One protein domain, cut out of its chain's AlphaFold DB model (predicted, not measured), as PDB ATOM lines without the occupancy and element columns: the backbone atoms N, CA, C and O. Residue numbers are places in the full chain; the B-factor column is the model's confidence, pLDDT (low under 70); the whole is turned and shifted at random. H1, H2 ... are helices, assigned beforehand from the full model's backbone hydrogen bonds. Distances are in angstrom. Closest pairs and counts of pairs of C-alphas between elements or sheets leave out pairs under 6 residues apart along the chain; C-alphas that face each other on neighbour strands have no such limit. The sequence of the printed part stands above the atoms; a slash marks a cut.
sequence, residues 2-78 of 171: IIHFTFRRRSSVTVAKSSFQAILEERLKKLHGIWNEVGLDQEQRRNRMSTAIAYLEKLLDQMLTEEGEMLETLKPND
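This is residues 2 to 78 of the 171 residues of an uncharacterized protein of Soboliphyme baturini (UniProt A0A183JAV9). Two long helices, H1 and then H2, meet near one end and make a narrow V, with a tight turn at its point and the two arms spreading from there. Residues 2 to 27 of H1 and residues 50 to 78, of which 50 to 73 belong to H2, stand free. The printed part has 77 residues with two named helices and no named strand, and its class is all helix. It is extended, a rod with a radius of gyration of the C-alphas of 18.7 A and spans of 60 by 25 by 12 A.

H1, residues 2 to 38, begins at C-alpha 2 at (26.066, -29.893, -36.163) and measures 54.5 A from first to last C-alpha. H2, residues 42 to 73, measures 46.3 A and ends at C-alpha 73 at (37.428, -10.340, -32.851).

H1 and H2 are close but not clearly touching; their closest C-alphas, those of Trp 35 and Arg 45, are 7.5 A apart. They run opposite ways at a shallow tilt of 24 degrees. In H1 and H2 every O i to N i+4 pair is within hydrogen-bond range.

The two C-alphas farthest apart, those of Gly 39 and Asn 77, are 60.5 A apart. The printed part has no cut, and the link from H1 to H2 is tight. The pLDDT is under 70 at residues 2 to 12 and 73 to 78.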
ATOM      1  N   ILE A   2      25.772 -30.395 -37.528       40.09
ATOM      2  CA  ILE A   2      26.066 -29.893 -36.163       40.09
ATOM      3  C   ILE A   2      26.574 -30.994 -35.202       40.09
ATOM      4  O   ILE A   2      27.489 -30.763 -34.416       40.09
ATOM      5  N   ILE A   3      26.062 -32.224 -35.325       36.69
ATOM      6  CA  ILE A   3      26.450 -33.371 -34.475       36.69
ATOM      7  C   ILE A   3      27.903 -33.820 -34.729       36.69
ATOM      8  O   ILE A   3      28.602 -34.253 -33.817       36.69
ATOM      9  N   HIS A   4      28.405 -33.662 -35.958       36.50
ATOM     10  CA  HIS A   4      29.772 -34.064 -36.305       36.50
ATOM     11  C   HIS A   4      30.822 -33.097 -35.732       36.50
ATOM     12  O   HIS A   4      31.935 -33.506 -35.403       36.50
ATOM     13  N   PHE A   5      30.458 -31.822 -35.562       34.75
ATOM     14  CA  PHE A   5      31.339 -30.792 -35.009       34.75
ATOM     15  C   PHE A   5      31.498 -30.928 -33.487       34.75
ATOM     16  O   PHE A   5      32.607 -30.798 -32.962       34.75
ATOM     17  N   THR A   6      30.420 -31.265 -32.771       42.66
ATOM     18  CA  THR A   6      30.460 -31.502 -31.318       42.66
ATOM     19  C   THR A   6      31.186 -32.803 -30.964       42.66
ATOM     20  O   THR A   6      31.951 -32.833 -29.997       42.66
ATOM     21  N   PHE A   7      31.037 -33.855 -31.778       35.53
ATOM     22  CA  PHE A   7      31.755 -35.124 -31.607       35.53
ATOM     23  C   PHE A   7      33.267 -34.998 -31.889       35.53
ATOM     24  O   PHE A   7      34.097 -35.520 -31.138       35.53
ATOM     25  N   ARG A   8      33.651 -34.231 -32.920       44.47
ATOM     26  CA  ARG A   8      35.062 -33.979 -33.266       44.47
ATOM     27  C   ARG A   8      35.780 -33.076 -32.252       44.47
ATOM     28  O   ARG A   8      36.940 -33.318 -31.939       44.47
ATOM     29  N   ARG A   9      35.095 -32.081 -31.670       50.53
ATOM     30  CA  ARG A   9      35.663 -31.259 -30.580       50.53
ATOM     31  C   ARG A   9      35.913 -32.064 -29.303       50.53
ATOM     32  O   ARG A   9      36.978 -31.937 -28.709       50.53
ATOM     33  N   ARG A  10      34.970 -32.924 -28.894       50.38
ATOM     34  CA  ARG A  10      35.121 -33.748 -27.678       50.38
ATOM     35  C   ARG A  10      36.270 -34.755 -27.779       50.38
ATOM     36  O   ARG A  10      36.974 -34.942 -26.796       50.38
ATOM     37  N   SER A  11      36.483 -35.353 -28.952       58.19
ATOM     38  CA  SER A  11      37.594 -36.291 -29.188       58.19
ATOM     39  C   SER A  11      38.964 -35.605 -29.248       58.19
ATOM     40  O   SER A  11      39.945 -36.170 -28.781       58.19
ATOM     41  N   SER A  12      39.049 -34.370 -29.749       62.88
ATOM     42  CA  SER A  12      40.315 -33.624 -29.789       62.88
ATOM     43  C   SER A  12      40.811 -33.213 -28.397       62.88
ATOM     44  O   SER A  12      42.005 -33.310 -28.116       62.88
ATOM     45  N   VAL A  13      39.911 -32.778 -27.506       71.06
ATOM     46  CA  VAL A  13      40.279 -32.327 -26.149       71.06
ATOM     47  C   VAL A  13      40.723 -33.498 -25.272       71.06
ATOM     48  O   VAL A  13      41.680 -33.372 -24.512       71.06
ATOM     49  N   THR A  14      40.078 -34.661 -25.387       72.75
ATOM     50  CA  THR A  14      40.470 -35.855 -24.624       72.75
ATOM     51  C   THR A  14      41.825 -36.406 -25.068       72.75
ATOM     52  O   THR A  14      42.622 -36.815 -24.220       72.75
ATOM     53  N   VAL A  15      42.129 -36.361 -26.368       76.50
ATOM     54  CA  VAL A  15      43.438 -36.758 -26.915       76.50
ATOM     55  C   VAL A  15      44.538 -35.776 -26.494       76.50
ATOM     56  O   VAL A  15      45.600 -36.205 -26.035       76.50
ATOM     57  N   ALA A  16      44.280 -34.467 -26.568       78.00
ATOM     58  CA  ALA A  16      45.219 -33.444 -26.103       78.00
ATOM     59  C   ALA A  16      45.497 -33.570 -24.596       78.00
ATOM     60  O   ALA A  16      46.649 -33.575 -24.175       78.00
ATOM     61  N   LYS A  17      44.455 -33.782 -23.782       83.50
ATOM     62  CA  LYS A  17      44.601 -34.008 -22.338       83.50
ATOM     63  C   LYS A  17      45.468 -35.231 -22.033       83.50
ATOM     64  O   LYS A  17      46.373 -35.146 -21.211       83.50
ATOM     65  N   SER A  18      45.199 -36.353 -22.699       84.94
ATOM     66  CA  SER A  18      45.906 -37.616 -22.441       84.94
ATOM     67  C   SER A  18      47.381 -37.540 -22.845       84.94
ATOM     68  O   SER A  18      48.250 -37.998 -22.109       84.94
ATOM     69  N   SER A  19      47.678 -36.917 -23.990       87.44
ATOM     70  CA  SER A  19      49.058 -36.711 -24.450       87.44
ATOM     71  C   SER A  19      49.828 -35.728 -23.566       87.44
ATOM     72  O   SER A  19      50.964 -36.006 -23.188       87.44
ATOM     73  N   PHE A  20      49.198 -34.620 -23.171       88.94
ATOM     74  CA  PHE A  20      49.792 -33.642 -22.264       88.94
ATOM     75  C   PHE A  20      50.109 -34.251 -20.891       88.94
ATOM     76  O   PHE A  20      51.216 -34.080 -20.377       88.94
ATOM     77  N   GLN A  21      49.179 -35.032 -20.335       91.44
ATOM     78  CA  GLN A  21      49.383 -35.746 -19.075       91.44
ATOM     79  C   GLN A  21      50.550 -36.738 -19.164       91.44
ATOM     80  O   GLN A  21      51.418 -36.725 -18.295       91.44
ATOM     81  N   ALA A  22      50.623 -37.540 -20.230       92.94
ATOM     82  CA  ALA A  22      51.712 -38.499 -20.419       92.94
ATOM     83  C   ALA A  22      53.094 -37.819 -20.472       92.94
ATOM     84  O   ALA A  22      54.050 -38.305 -19.865       92.94
ATOM     85  N   ILE A  23      53.203 -36.672 -21.155       93.56
ATOM     86  CA  ILE A  23      54.450 -35.895 -21.217       93.56
ATOM     87  C   ILE A  23      54.823 -35.363 -19.829       93.56
ATOM     88  O   ILE A  23      55.978 -35.488 -19.415       93.56
ATOM     89  N   LEU A  24      53.863 -34.785 -19.100       93.38
ATOM     90  CA  LEU A  24      54.107 -34.275 -17.752       93.38
ATOM     91  C   LEU A  24      54.559 -35.385 -16.801       93.38
ATOM     92  O   LEU A  24      55.563 -35.216 -16.114       93.38
ATOM     93  N   GLU A  25      53.883 -36.533 -16.795       93.56
ATOM     94  CA  GLU A  25      54.240 -37.676 -15.949       93.56
ATOM     95  C   GLU A  25      55.660 -38.187 -16.240       93.56
ATOM     96  O   GLU A  25      56.453 -38.390 -15.316       93.56
ATOM     97  N   GLU A  26      56.024 -38.335 -17.517       97.00
ATOM     98  CA  GLU A  26      57.360 -38.781 -17.924       97.00
ATOM     99  C   GLU A  26      58.453 -37.805 -17.455       97.00
ATOM    100  O   GLU A  26      59.503 -38.211 -16.942       97.00
ATOM    101  N   ARG A  27      58.214 -36.498 -17.613       96.25
ATOM    102  CA  ARG A  27      59.169 -35.445 -17.240       96.25
ATOM    103  C   ARG A  27      59.273 -35.281 -15.726       96.25
ATOM    104  O   ARG A  27      60.387 -35.161 -15.218       96.25
ATOM    105  N   LEU A  28      58.160 -35.363 -14.999       94.25
ATOM    106  CA  LEU A  28      58.138 -35.329 -13.536       94.25
ATOM    107  C   LEU A  28      58.857 -36.539 -12.930       94.25
ATOM    108  O   LEU A  28      59.617 -36.377 -11.976       94.25
ATOM    109  N   LYS A  29      58.700 -37.732 -13.516       95.19
ATOM    110  CA  LYS A  29      59.437 -38.931 -13.091       95.19
ATOM    111  C   LYS A  29      60.950 -38.752 -13.243       95.19
ATOM    112  O   LYS A  29      61.698 -39.067 -12.319       95.19
ATOM    113  N   LYS A  30      61.403 -38.211 -14.380       95.88
ATOM    114  CA  LYS A  30      62.824 -37.890 -14.613       95.88
ATOM    115  C   LYS A  30      63.340 -36.849 -13.620       95.88
ATOM    116  O   LYS A  30      64.398 -37.040 -13.028       95.88
ATOM    117  N   LEU A  31      62.568 -35.787 -13.395       93.94
ATOM    118  CA  LEU A  31      62.905 -34.730 -12.445       93.94
ATOM    119  C   LEU A  31      63.043 -35.273 -11.016       93.94
ATOM    120  O   LEU A  31      63.978 -34.911 -10.307       93.94
ATOM    121  N   HIS A  32      62.159 -36.191 -10.621       92.25
ATOM    122  CA  HIS A  32      62.234 -36.855  -9.325       92.25
ATOM    123  C   HIS A  32      63.501 -37.711  -9.174       92.25
ATOM    124  O   HIS A  32      64.126 -37.681  -8.116       92.25
ATOM    125  N   GLY A  33      63.916 -38.420 -10.232       95.12
ATOM    126  CA  GLY A  33      65.190 -39.147 -10.266       95.12
ATOM    127  C   GLY A  33      66.386 -38.226 -10.011       95.12
ATOM    128  O   GLY A  33      67.160 -38.467  -9.088       95.12
ATOM    129  N   ILE A  34      66.454 -37.104 -10.733       96.31
ATOM    130  CA  ILE A  34      67.513 -36.094 -10.565       96.31
ATOM    131  C   ILE A  34      67.520 -35.530  -9.140       96.31
ATOM    132  O   ILE A  34      68.574 -35.372  -8.533       96.31
ATOM    133  N   TRP A  35      66.352 -35.227  -8.567       97.06
ATOM    134  CA  TRP A  35      66.271 -34.718  -7.193       97.06
ATOM    135  C   TRP A  35      66.783 -35.709  -6.150       97.06
ATOM    136  O   TRP A  35      67.328 -35.280  -5.133       97.06
ATOM    137  N   ASN A  36      66.609 -37.010  -6.393       94.69
ATOM    138  CA  ASN A  36      67.141 -38.056  -5.528       94.69
ATOM    139  C   ASN A  36      68.664 -38.172  -5.664       94.69
ATOM    140  O   ASN A  36      69.338 -38.263  -4.645       94.69
ATOM    141  N   GLU A  37      69.206 -38.094  -6.882       96.94
ATOM    142  CA  GLU A  37      70.658 -38.111  -7.126       96.94
ATOM    143  C   GLU A  37      71.373 -36.890  -6.530       96.94
ATOM    144  O   GLU A  37      72.450 -37.015  -5.957       96.94
ATOM    145  N   VAL A  38      70.754 -35.711  -6.618       96.19
ATOM    146  CA  VAL A  38      71.289 -34.461  -6.049       96.19
ATOM    147  C   VAL A  38      71.126 -34.405  -4.523       96.19
ATOM    148  O   VAL A  38      71.823 -33.642  -3.860       96.19
ATOM    149  N   GLY A  39      70.211 -35.195  -3.953       95.62
ATOM    150  CA  GLY A  39      69.937 -35.196  -2.515       95.62
ATOM    151  C   GLY A  39      69.119 -33.993  -2.032       95.62
ATOM    152  O   GLY A  39      69.311 -33.540  -0.908       95.62
ATOM    153  N   LEU A  40      68.206 -33.463  -2.858       94.31
ATOM    154  CA  LEU A  40      67.343 -32.344  -2.448       94.31
ATOM    155  C   LEU A  40      66.350 -32.773  -1.367       94.31
ATOM    156  O   LEU A  40      65.723 -33.833  -1.488       94.31
ATOM    157  N   ASP A  41      66.117 -31.907  -0.385       95.38
ATOM    158  CA  ASP A  41      65.083 -32.103   0.633       95.38
ATOM    159  C   ASP A  41      63.660 -31.830   0.094       95.38
ATOM    160  O   ASP A  41      63.451 -31.392  -1.043       95.38
ATOM    161  N   GLN A  42      62.636 -32.118   0.903       92.38
ATOM    162  CA  GLN A  42      61.238 -31.939   0.497       92.38
ATOM    163  C   GLN A  42      60.818 -30.473   0.326       92.38
ATOM    164  O   GLN A  42      59.889 -30.194  -0.433       92.38
ATOM    165  N   GLU A  43      61.439 -29.534   1.032       95.50
ATOM    166  CA  GLU A  43      61.111 -28.111   0.938       95.50
ATOM    167  C   GLU A  43      61.638 -27.524  -0.372       95.50
ATOM    168  O   GLU A  43      60.883 -26.918  -1.133       95.50
ATOM    169  N   GLN A  44      62.887 -27.824  -0.722       94.81
ATOM    170  CA  GLN A  44      63.498 -27.453  -1.996       94.81
ATOM    171  C   GLN A  44      62.724 -28.025  -3.189       94.81
ATOM    172  O   GLN A  44      62.494 -27.320  -4.176       94.81
ATOM    173  N   ARG A  45      62.285 -29.288  -3.105       95.31
ATOM    174  CA  ARG A  45      61.446 -29.921  -4.139       95.31
ATOM    175  C   ARG A  45      60.100 -29.211  -4.287       95.31
ATOM    176  O   ARG A  45      59.690 -28.934  -5.413       95.31
ATOM    177  N   ARG A  46      59.435 -28.881  -3.172       93.56
ATOM    178  CA  ARG A  46      58.165 -28.133  -3.177       93.56
ATOM    179  C   ARG A  46      58.326 -26.746  -3.790       93.56
ATOM    180  O   ARG A  46      57.529 -26.390  -4.650       93.56
ATOM    181  N   ASN A  47      59.377 -26.014  -3.429       94.31
ATOM    182  CA  ASN A  47      59.639 -24.679  -3.972       94.31
ATOM    183  C   ASN A  47      59.869 -24.726  -5.488       94.31
ATOM    184  O   ASN A  47      59.237 -23.983  -6.234       94.31
ATOM    185  N   ARG A  48      60.695 -25.666  -5.967       94.19
ATOM    186  CA  ARG A  48      60.921 -25.860  -7.411       94.19
ATOM    187  C   ARG A  48      59.645 -26.272  -8.149       94.19
ATOM    188  O   ARG A  48      59.415 -25.808  -9.263       94.19
ATOM    189  N   MET A  49      58.813 -27.117  -7.535       94.38
ATOM    190  CA  MET A  49      57.528 -27.516  -8.110       94.38
ATOM    191  C   MET A  49      56.551 -26.341  -8.187       94.38
ATOM    192  O   MET A  49      55.905 -26.157  -9.212       94.38
ATOM    193  N   SER A  50      56.480 -25.517  -7.142       95.12
ATOM    194  CA  SER A  50      55.640 -24.317  -7.121       95.12
ATOM    195  C   SER A  50      56.010 -23.359  -8.254       95.12
ATOM    196  O   SER A  50      55.126 -22.883  -8.960       95.12
ATOM    197  N   THR A  51      57.306 -23.157  -8.508       94.50
ATOM    198  CA  THR A  51      57.768 -22.365  -9.654       94.50
ATOM    199  C   THR A  51      57.328 -22.968 -10.993       94.50
ATOM    200  O   THR A  51      56.849 -22.243 -11.861       94.50
ATOM    201  N   ALA A  52      57.459 -24.286 -11.175       92.38
ATOM    202  CA  ALA A  52      57.033 -24.956 -12.407       92.38
ATOM    203  C   ALA A  52      55.514 -24.854 -12.638       92.38
ATOM    204  O   ALA A  52      55.087 -24.613 -13.766       92.38
ATOM    205  N   ILE A  53      54.713 -24.988 -11.575       93.81
ATOM    206  CA  ILE A  53      53.256 -24.810 -11.617       93.81
ATOM    207  C   ILE A  53      52.910 -23.377 -12.022       93.81
ATOM    208  O   ILE A  53      52.153 -23.198 -12.967       93.81
ATOM    209  N   ALA A  54      53.530 -22.372 -11.397       94.94
ATOM    210  CA  ALA A  54      53.269 -20.968 -11.716       94.94
ATOM    211  C   ALA A  54      53.577 -20.625 -13.186       94.94
ATOM    212  O   ALA A  54      52.844 -19.872 -13.825       94.94
ATOM    213  N   TYR A  55      54.646 -21.196 -13.758       94.94
ATOM    214  CA  TYR A  55      54.930 -21.035 -15.186       94.94
ATOM    215  C   TYR A  55      53.878 -21.698 -16.074       94.94
ATOM    216  O   TYR A  55      53.521 -21.140 -17.110       94.94
ATOM    217  N   LEU A  56      53.392 -22.876 -15.680       93.50
ATOM    218  CA  LEU A  56      52.368 -23.579 -16.437       93.50
ATOM    219  C   LEU A  56      51.025 -22.843 -16.394       93.50
ATOM    220  O   LEU A  56      50.402 -22.680 -17.437       93.50
ATOM    221  N   GLU A  57      50.608 -22.373 -15.218       94.00
ATOM    222  CA  GLU A  57      49.401 -21.556 -15.039       94.00
ATOM    223  C   GLU A  57      49.463 -20.316 -15.928       94.00
ATOM    224  O   GLU A  57      48.581 -20.106 -16.754       94.00
ATOM    225  N   LYS A  58      50.578 -19.578 -15.869       95.69
ATOM    226  CA  LYS A  58      50.779 -18.393 -16.705       95.69
ATOM    227  C   LYS A  58      50.674 -18.696 -18.202       95.69
ATOM    228  O   LYS A  58      50.087 -17.907 -18.938       95.69
ATOM    229  N   LEU A  59      51.256 -19.801 -18.667       93.38
ATOM    230  CA  LEU A  59      51.179 -20.192 -20.075       93.38
ATOM    231  C   LEU A  59      49.737 -20.514 -20.489       93.38
ATOM    232  O   LEU A  59      49.293 -20.088 -21.551       93.38
ATOM    233  N   LEU A  60      49.003 -21.252 -19.654       91.44
ATOM    234  CA  LEU A  60      47.607 -21.590 -19.926       91.44
ATOM    235  C   LEU A  60      46.717 -20.339 -19.935       91.44
ATOM    236  O   LEU A  60      45.878 -20.211 -20.822       91.44
ATOM    237  N   ASP A  61      46.941 -19.395 -19.021       94.38
ATOM    238  CA  ASP A  61      46.224 -18.115 -18.981       94.38
ATOM    239  C   ASP A  61      46.482 -17.265 -20.232       94.38
ATOM    240  O   ASP A  61      45.563 -16.642 -20.768       94.38
ATOM    241  N   GLN A  62      47.722 -17.266 -20.734       92.50
ATOM    242  CA  GLN A  62      48.070 -16.611 -21.999       92.50
ATOM    243  C   GLN A  62      47.316 -17.236 -23.172       92.50
ATOM    244  O   GLN A  62      46.656 -16.514 -23.911       92.50
ATOM    245  N   MET A  63      47.325 -18.568 -23.292       90.38
ATOM    246  CA  MET A  63      46.572 -19.263 -24.341       90.38
ATOM    247  C   MET A  63      45.066 -18.981 -24.253       90.38
ATOM    248  O   MET A  63      44.414 -18.771 -25.270       90.38
ATOM    249  N   LEU A  64      44.498 -18.952 -23.042       88.88
ATOM    250  CA  LEU A  64      43.086 -18.618 -22.840       88.88
ATOM    251  C   LEU A  64      42.766 -17.181 -23.256       88.88
ATOM    252  O   LEU A  64      41.701 -16.935 -23.816       88.88
ATOM    253  N   THR A  65      43.681 -16.249 -22.988       92.06
ATOM    254  CA  THR A  65      43.539 -14.844 -23.376       92.06
ATOM    255  C   THR A  65      43.611 -14.693 -24.892       92.06
ATOM    256  O   THR A  65      42.711 -14.102 -25.473       92.06
ATOM    257  N   GLU A  66      44.611 -15.293 -25.544       84.69
ATOM    258  CA  GLU A  66      44.768 -15.273 -27.005       84.69
ATOM    259  C   GLU A  66      43.532 -15.847 -27.718       84.69
ATOM    260  O   GLU A  66      42.984 -15.230 -28.633       84.69
ATOM    261  N   GLU A  67      43.035 -17.002 -27.267       83.25
ATOM    262  CA  GLU A  67      41.830 -17.624 -27.828       83.25
ATOM    263  C   GLU A  67      40.556 -16.818 -27.510       83.25
ATOM    264  O   GLU A  67      39.628 -16.765 -28.321       83.25
ATOM    265  N   GLY A  68      40.496 -16.161 -26.347       81.12
ATOM    266  CA  GLY A  68      39.395 -15.277 -25.956       81.12
ATOM    267  C   GLY A  68      39.336 -13.993 -26.788       81.12
ATOM    268  O   GLY A  68      38.267 -13.614 -27.264       81.12
ATOM    269  N   GLU A  69      40.479 -13.356 -27.032       80.69
ATOM    270  CA  GLU A  69      40.606 -12.200 -27.926       80.69
ATOM    271  C   GLU A  69      40.278 -12.580 -29.373       80.69
ATOM    272  O   GLU A  69      39.564 -11.855 -30.074       80.69
ATOM    273  N   MET A  70      40.727 -13.759 -29.813       73.75
ATOM    274  CA  MET A  70      40.321 -14.306 -31.101       73.75
ATOM    275  C   MET A  70      38.796 -14.485 -31.144       73.75
ATOM    276  O   MET A  70      38.158 -14.072 -32.103       73.75
ATOM    277  N   LEU A  71      38.161 -15.006 -30.096       72.94
ATOM    278  CA  LEU A  71      36.702 -15.133 -30.059       72.94
ATOM    279  C   LEU A  71      35.976 -13.777 -30.157       72.94
ATOM    280  O   LEU A  71      34.997 -13.683 -30.896       72.94
ATOM    281  N   GLU A  72      36.438 -12.742 -29.449       72.06
ATOM    282  CA  GLU A  72      35.833 -11.400 -29.494       72.06
ATOM    283  C   GLU A  72      36.015 -10.721 -30.860       72.06
ATOM    284  O   GLU A  72      35.069 -10.144 -31.394       72.06
ATOM    285  N   THR A  73      37.189 -10.849 -31.484       63.97
ATOM    286  CA  THR A  73      37.428 -10.340 -32.851       63.97
ATOM    287  C   THR A  73      36.636 -11.106 -33.917       63.97
ATOM    288  O   THR A  73      36.299 -10.554 -34.964       63.97
ATOM    289  N   LEU A  74      36.296 -12.369 -33.644       60.75
ATOM    290  CA  LEU A  74      35.504 -13.241 -34.512       60.75
ATOM    291  C   LEU A  74      33.987 -13.185 -34.242       60.75
ATOM    292  O   LEU A  74      33.277 -14.037 -34.787       60.75
ATOM    293  N   LYS A  75      33.473 -12.225 -33.452       59.88
ATOM    294  CA  LYS A  75      32.033 -11.911 -33.352       59.88
ATOM    295  C   LYS A  75      31.625 -10.892 -34.428       59.88
ATOM    296  O   LYS A  75      31.660  -9.688 -34.178       59.88
ATOM    297  N   PRO A  76      31.217 -11.309 -35.635       55.28
ATOM    298  CA  PRO A  76      30.456 -10.435 -36.509       55.28
ATOM    299  C   PRO A  76      29.020 -10.339 -35.985       55.28
ATOM    300  O   PRO A  76      28.535 -11.261 -35.330       55.28
ATOM    301  N   ASN A  77      28.359  -9.227 -36.307       58.34
ATOM    302  CA  ASN A  77      26.948  -8.955 -36.040       58.34
ATOM    303  C   ASN A  77      26.071 -10.226 -36.131       58.34
ATOM    304  O   ASN A  77      25.872 -10.784 -37.209       58.34
ATOM    305  N   ASP A  78      25.636 -10.666 -34.952       56.78
ATOM    306  CA  ASP A  78      24.616 -11.631 -34.518       56.78
ATOM    307  C   ASP A  78      24.297 -12.949 -35.257       56.78
ATOM    308  O   ASP A  78      23.813 -13.849 -34.577       56.78
TER     309      ASP A  78